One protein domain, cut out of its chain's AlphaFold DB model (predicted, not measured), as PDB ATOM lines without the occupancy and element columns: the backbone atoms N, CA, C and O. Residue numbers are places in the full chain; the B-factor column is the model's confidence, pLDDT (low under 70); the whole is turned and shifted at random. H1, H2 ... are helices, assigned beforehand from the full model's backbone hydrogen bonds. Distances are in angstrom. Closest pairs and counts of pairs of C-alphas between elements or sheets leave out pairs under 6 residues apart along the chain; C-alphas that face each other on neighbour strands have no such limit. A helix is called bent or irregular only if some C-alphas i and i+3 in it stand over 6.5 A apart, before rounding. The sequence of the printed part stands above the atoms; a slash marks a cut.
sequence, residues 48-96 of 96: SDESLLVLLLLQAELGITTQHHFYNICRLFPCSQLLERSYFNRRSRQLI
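This is residues 48 to 96 of the 96 residues of the protein "Putative transposase" of Streptococcus suis (UniProt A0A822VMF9). Three helices form a compact core: H1 runs across both H2 and H4, which run opposite ways at a steep tilt. Small, irregular H3 sits at the far end, where the stretch after H2 turns back into H4. The printed part has 49 residues with four named helices, H1 to H4 in chain order, and no named strand; its class is all helix. It is compact, with a radius of gyration of the C-alphas of 9.7 A, and rounded, spanning 24 by 20 by 16 A.

H1, residues 49 to 61, begins at C-alpha 49 (20.139, -52.724, -22.528) and is 18.2 A long. H2, residues 67 to 74, measures 10.3 A. H3, residues 78 to 82, measures 9.2 A and is irregular: C-alphas 78 and 81 are 7.1 A apart. H4, residues 85 to 95, measures 15.4 A and ends at C-alpha 95 (27.185, -49.980, -25.372).

H1 touches H4, about perpendicular at 85 degrees; their closest C-alphas, Leu 56 and Ser 92, are 7.2 A apart. H1 and H2 are close but not clearly touching, with closest C-alphas Gln 59 and Phe 70 at 6.5 A. H2 and H4 only just touch, with 3 pairs of C-alphas within 8 A, the closest Gln 67 and Asn 89 at 7.0 A. H3 is apart from H1 and H4. Every O i to N i+4 pair is within hydrogen-bond range in H1 and H2, against 5 of 7 in H4 and 0 of 1 in H3, where 1 of 2 O i to N i+3 pairs is.

The C-alphas of Pro 78 and Ile 96, the two farthest apart, are 25.6 A from each other. The printed part has no cut, and its three links are tight. The pLDDT is under 70 at residues 78 to 81 and residue 96, the chain's last.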
ATOM      1  N   SER A  48      15.271 -52.375 -22.159       87.44
ATOM      2  CA  SER A  48      16.462 -52.940 -21.525       87.44
ATOM      3  C   SER A  48      17.701 -52.766 -22.402       87.44
ATOM      4  O   SER A  48      17.611 -52.640 -23.625       87.44
ATOM      5  N   ASP A  49      18.878 -52.789 -21.783       87.25
ATOM      6  CA  ASP A  49      20.139 -52.724 -22.528       87.25
ATOM      7  C   ASP A  49      20.358 -53.936 -23.424       87.25
ATOM      8  O   ASP A  49      20.889 -53.792 -24.517       87.25
ATOM      9  N   GLU A  50      19.898 -55.110 -22.999       88.94
ATOM     10  CA  GLU A  50      19.931 -56.322 -23.818       88.94
ATOM     11  C   GLU A  50      19.118 -56.131 -25.103       88.94
ATOM     12  O   GLU A  50      19.588 -56.447 -26.192       88.94
ATOM     13  N   SER A  51      17.931 -55.520 -25.000       87.50
ATOM     14  CA  SER A  51      17.103 -55.200 -26.170       87.50
ATOM     15  C   SER A  51      17.792 -54.182 -27.080       87.50
ATOM     16  O   SER A  51      17.729 -54.296 -28.302       87.50
ATOM     17  N   LEU A  52      18.474 -53.190 -26.497       88.69
ATOM     18  CA  LEU A  52      19.275 -52.228 -27.251       88.69
ATOM     19  C   LEU A  52      20.451 -52.900 -27.968       88.69
ATOM     20  O   LEU A  52      20.699 -52.581 -29.124       88.69
ATOM     21  N   LEU A  53      21.134 -53.849 -27.329       89.19
ATOM     22  CA  LEU A  53      22.211 -54.641 -27.930       89.19
ATOM     23  C   LEU A  53      21.724 -55.440 -29.140       89.19
ATOM     24  O   LEU A  53      22.342 -55.372 -30.199       89.19
ATOM     25  N   VAL A  54      20.576 -56.114 -29.020       89.19
ATOM     26  CA  VAL A  54      19.947 -56.822 -30.148       89.19
ATOM     27  C   VAL A  54      19.650 -55.860 -31.300       89.19
ATOM     28  O   VAL A  54      19.922 -56.179 -32.455       89.19
ATOM     29  N   LEU A  55      19.125 -54.668 -31.000       88.38
ATOM     30  CA  LEU A  55      18.852 -53.645 -32.010       88.38
ATOM     31  C   LEU A  55      20.136 -53.154 -32.697       88.38
ATOM     32  O   LEU A  55      20.135 -52.973 -33.909       88.38
ATOM     33  N   LEU A  56      21.231 -52.971 -31.959       88.75
ATOM     34  CA  LEU A  56      22.509 -52.518 -32.522       88.75
ATOM     35  C   LEU A  56      23.188 -53.594 -33.371       88.75
ATOM     36  O   LEU A  56      23.762 -53.277 -34.410       88.75
ATOM     37  N   LEU A  57      23.075 -54.863 -32.983       88.44
ATOM     38  CA  LEU A  57      23.532 -55.969 -33.820       88.44
ATOM     39  C   LEU A  57      22.687 -56.084 -35.083       88.44
ATOM     40  O   LEU A  57      23.241 -56.182 -36.170       88.44
ATOM     41  N   LEU A  58      21.362 -55.967 -34.975       86.81
ATOM     42  CA  LEU A  58      20.493 -55.934 -36.148       86.81
ATOM     43  C   LEU A  58      20.845 -54.763 -37.077       86.81
ATOM     44  O   LEU A  58      20.846 -54.919 -38.294       86.81
ATOM     45  N   GLN A  59      21.171 -53.596 -36.519       88.25
ATOM     46  CA  GLN A  59      21.652 -52.453 -37.289       88.25
ATOM     47  C   GLN A  59      22.939 -52.788 -38.061       88.25
ATOM     48  O   GLN A  59      23.041 -52.443 -39.240       88.25
ATOM     49  N   ALA A  60      23.900 -53.446 -37.403       88.88
ATOM     50  CA  ALA A  60      25.165 -53.858 -38.005       88.88
ATOM     51  C   ALA A  60      24.964 -54.914 -39.106       88.88
ATOM     52  O   ALA A  60      25.494 -54.749 -40.202       88.88
ATOM     53  N   GLU A  61      24.134 -55.928 -38.857       86.75
ATOM     54  CA  GLU A  61      23.771 -56.973 -39.828       86.75
ATOM     55  C   GLU A  61      23.080 -56.400 -41.073       86.75
ATOM     56  O   GLU A  61      23.301 -56.854 -42.194       86.75
ATOM     57  N   LEU A  62      22.264 -55.357 -40.901       85.56
ATOM     58  CA  LEU A  62      21.623 -54.650 -42.012       85.56
ATOM     59  C   LEU A  62      22.564 -53.667 -42.732       85.56
ATOM     60  O   LEU A  62      22.142 -53.023 -43.693       85.56
ATOM     61  N   GLY A  63      23.809 -53.509 -42.271       88.19
ATOM     62  CA  GLY A  63      24.783 -52.576 -42.843       88.19
ATOM     63  C   GLY A  63      24.411 -51.101 -42.660       88.19
ATOM     64  O   GLY A  63      24.894 -50.237 -43.395       88.19
ATOM     65  N   ILE A  64      23.536 -50.779 -41.702       89.25
ATOM     66  CA  ILE A  64      23.067 -49.408 -41.489       89.25
ATOM     67  C   ILE A  64      24.048 -48.674 -40.578       89.25
ATOM     68  O   ILE A  64      24.083 -48.855 -39.365       89.25
ATOM     69  N   THR A  65      24.818 -47.755 -41.143       88.56
ATOM     70  CA  THR A  65      25.843 -47.015 -40.389       88.56
ATOM     71  C   THR A  65      25.278 -45.847 -39.580       88.56
ATOM     72  O   THR A  65      25.856 -45.442 -38.574       88.56
ATOM     73  N   THR A  66      24.127 -45.297 -39.981       88.81
ATOM     74  CA  THR A  66      23.569 -44.098 -39.340       88.81
ATOM     75  C   THR A  66      22.482 -44.433 -38.316       88.81
ATOM     76  O   THR A  66      21.428 -44.986 -38.635       88.81
ATOM     77  N   GLN A  67      22.702 -44.000 -37.069       86.50
ATOM     78  CA  GLN A  67      21.759 -44.198 -35.957       86.50
ATOM     79  C   GLN A  67      20.387 -43.563 -36.222       86.50
ATOM     80  O   GLN A  67      19.351 -44.114 -35.859       86.50
ATOM     81  N   HIS A  68      20.357 -42.410 -36.899       88.00
ATOM     82  CA  HIS A  68      19.106 -41.737 -37.249       88.00
ATOM     83  C   HIS A  68      18.258 -42.546 -38.236       88.00
ATOM     84  O   HIS A  68      17.051 -42.681 -38.035       88.00
ATOM     85  N   HIS A  69      18.879 -43.078 -39.291       88.81
ATOM     86  CA  HIS A  69      18.174 -43.889 -40.277       88.81
ATOM     87  C   HIS A  69      17.642 -45.170 -39.641       88.81
ATOM     88  O   HIS A  69      16.464 -45.487 -39.802       88.81
ATOM     89  N   PHE A  70      18.476 -45.842 -38.843       89.50
ATOM     90  CA  PHE A  70      18.065 -47.051 -38.143       89.50
ATOM     91  C   PHE A  70      16.914 -46.792 -37.165       89.50
ATOM     92  O   PHE A  70      15.910 -47.495 -37.209       89.50
ATOM     93  N   TYR A  71      16.982 -45.723 -36.365       88.69
ATOM     94  CA  TYR A  71      15.886 -45.333 -35.476       88.69
ATOM     95  C   TYR A  71      14.562 -45.113 -36.231       88.69
ATOM     96  O   TYR A  71      13.505 -45.539 -35.767       88.69
ATOM     97  N   ASN A  72      14.600 -44.481 -37.409       88.25
ATOM     98  CA  ASN A  72      13.398 -44.278 -38.223       88.25
ATOM     99  C   ASN A  72      12.826 -45.594 -38.763       88.25
ATOM    100  O   ASN A  72      11.607 -45.730 -38.830       88.25
ATOM    101  N   ILE A  73      13.677 -46.572 -39.086       86.12
ATOM    102  CA  ILE A  73      13.234 -47.931 -39.428       86.12
ATOM    103  C   ILE A  73      12.626 -48.609 -38.201       86.12
ATOM    104  O   ILE A  73      11.548 -49.190 -38.303       86.12
ATOM    105  N   CYS A  74      13.253 -48.479 -37.027       84.44
ATOM    106  CA  CYS A  74      12.718 -49.041 -35.792       84.44
ATOM    107  C   CYS A  74      11.294 -48.553 -35.522       84.44
ATOM    108  O   CYS A  74      10.472 -49.347 -35.083       84.44
ATOM    109  N   ARG A  75      10.978 -47.288 -35.844       83.50
ATOM    110  CA  ARG A  75       9.633 -46.702 -35.701       83.50
ATOM    111  C   ARG A  75       8.523 -47.394 -36.497       83.50
ATOM    112  O   ARG A  75       7.354 -47.131 -36.232       83.50
ATOM    113  N   LEU A  76       8.875 -48.233 -37.467       81.38
ATOM    114  CA  LEU A  76       7.915 -49.003 -38.255       81.38
ATOM    115  C   LEU A  76       7.443 -50.269 -37.524       81.38
ATOM    116  O   LEU A  76       6.454 -50.873 -37.936       81.38
ATOM    117  N   PHE A  77       8.116 -50.675 -36.440       75.69
ATOM    118  CA  PHE A  77       7.716 -51.836 -35.648       75.69
ATOM    119  C   PHE A  77       6.727 -51.449 -34.538       75.69
ATOM    120  O   PHE A  77       6.920 -50.429 -33.880       75.69
ATOM    121  N   PRO A  78       5.722 -52.288 -34.224       64.69
ATOM    122  CA  PRO A  78       4.715 -51.986 -33.197       64.69
ATOM    123  C   PRO A  78       5.305 -51.642 -31.818       64.69
ATOM    124  O   PRO A  78       4.749 -50.842 -31.072       64.69
ATOM    125  N   CYS A  79       6.464 -52.214 -31.485       64.00
ATOM    126  CA  CYS A  79       7.133 -52.046 -30.192       64.00
ATOM    127  C   CYS A  79       7.943 -50.738 -30.076       64.00
ATOM    128  O   CYS A  79       8.488 -50.433 -29.016       64.00
ATOM    129  N   SER A  80       8.048 -49.953 -31.150       64.50
ATOM    130  CA  SER A  80       8.944 -48.797 -31.233       64.50
ATOM    131  C   SER A  80       8.497 -47.583 -30.433       64.50
ATOM    132  O   SER A  80       9.291 -46.678 -30.205       64.50
ATOM    133  N   GLN A  81       7.225 -47.530 -30.031       66.75
ATOM    134  CA  GLN A  81       6.686 -46.439 -29.213       66.75
ATOM    135  C   GLN A  81       7.360 -46.369 -27.834       66.75
ATOM    136  O   GLN A  81       7.358 -45.322 -27.192       66.75
ATOM    137  N   LEU A  82       7.980 -47.469 -27.400       72.44
ATOM    138  CA  LEU A  82       8.744 -47.552 -26.157       72.44
ATOM    139  C   LEU A  82      10.179 -47.024 -26.304       72.44
ATOM    140  O   LEU A  82      10.827 -46.723 -25.302       72.44
ATOM    141  N   LEU A  83      10.674 -46.906 -27.540       82.38
ATOM    142  CA  LEU A  83      12.039 -46.499 -27.835       82.38
ATOM    143  C   LEU A  83      12.110 -44.988 -28.064       82.38
ATOM    144  O   LEU A  83      11.816 -44.482 -29.143       82.38
ATOM    145  N   GLU A  84      12.551 -44.251 -27.053       87.38
ATOM    146  CA  GLU A  84      12.774 -42.811 -27.179       87.38
ATOM    147  C   GLU A  84      14.092 -42.523 -27.920       87.38
ATOM    148  O   GLU A  84      15.149 -43.026 -27.538       87.38
ATOM    149  N   ARG A  85      14.061 -41.662 -28.949       85.62
ATOM    150  CA  ARG A  85      15.236 -41.315 -29.782       85.62
ATOM    151  C   ARG A  85      16.461 -40.902 -28.969       85.62
ATOM    152  O   ARG A  85      17.568 -41.371 -29.226       85.62
ATOM    153  N   SER A  86      16.269 -40.008 -28.001       87.69
ATOM    154  CA  SER A  86      17.355 -39.499 -27.159       87.69
ATOM    155  C   SER A  86      17.938 -40.599 -26.275       87.69
ATOM    156  O   SER A  86      19.157 -40.685 -26.125       87.69
ATOM    157  N   TYR A  87      17.081 -41.471 -25.733       86.06
ATOM    158  CA  TYR A  87      17.512 -42.622 -24.946       86.06
ATOM    159  C   TYR A  87      18.306 -43.611 -25.804       86.06
ATOM    160  O   TYR A  87      19.421 -43.969 -25.424       86.06
ATOM    161  N   PHE A  88      17.777 -43.977 -26.976       86.50
ATOM    162  CA  PHE A  88      18.421 -44.878 -27.931       86.50
ATOM    163  C   PHE A  88      19.814 -44.382 -28.325       86.50
ATOM    164  O   PHE A  88      20.791 -45.093 -28.121       86.50
ATOM    165  N   ASN A  89      19.929 -43.128 -28.775       88.25
ATOM    166  CA  ASN A  89      21.206 -42.539 -29.186       88.25
ATOM    167  C   ASN A  89      22.218 -42.433 -28.041       88.25
ATOM    168  O   ASN A  89      23.419 -42.586 -28.254       88.25
ATOM    169  N   ARG A  90      21.753 -42.118 -26.826       88.19
ATOM    170  CA  ARG A  90      22.638 -42.039 -25.661       88.19
ATOM    171  C   ARG A  90      23.164 -43.420 -25.291       88.19
ATOM    172  O   ARG A  90      24.352 -43.548 -25.029       88.19
ATOM    173  N   ARG A  91      22.295 -44.435 -25.251       87.56
ATOM    174  CA  ARG A  91      22.694 -45.791 -24.859       87.56
ATOM    175  C   ARG A  91      23.504 -46.496 -25.938       87.56
ATOM    176  O   ARG A  91      24.449 -47.184 -25.582       87.56
ATOM    177  N   SER A  92      23.210 -46.284 -27.219       85.12
ATOM    178  CA  SER A  92      23.985 -46.889 -28.306       85.12
ATOM    179  C   SER A  92      25.453 -46.480 -28.279       85.12
ATOM    180  O   SER A  92      26.315 -47.326 -28.457       85.12
ATOM    181  N   ARG A  93      25.744 -45.220 -27.937       85.88
ATOM    182  CA  ARG A  93      27.115 -44.719 -27.720       85.88
ATOM    183  C   ARG A  93      27.800 -45.231 -26.452       85.88
ATOM    184  O   ARG A  93      28.974 -44.964 -26.263       85.88
ATOM    185  N   GLN A  94      27.048 -45.807 -25.519       84.31
ATOM    186  CA  GLN A  94      27.587 -46.312 -24.255       84.31
ATOM    187  C   GLN A  94      27.797 -47.828 -24.292       84.31
ATOM    188  O   GLN A  94      28.525 -48.348 -23.456       84.31
ATOM    189  N   LEU A  95      27.114 -48.527 -25.203       78.19
ATOM    190  CA  LEU A  95      27.185 -49.980 -25.372       78.19
ATOM    191  C   LEU A  95      28.178 -50.411 -26.469       78.19
ATOM    192  O   LEU A  95      28.473 -51.599 -26.555       78.19
ATOM    193  N   ILE A  96      28.664 -49.469 -27.285       69.31
ATOM    194  CA  ILE A  96      29.690 -49.627 -28.332       69.31
ATOM    195  C   ILE A  96      30.838 -48.687 -27.980       69.31
ATOM    196  O   ILE A  96      32.004 -49.116 -28.086       69.31
TER     197      ILE A  96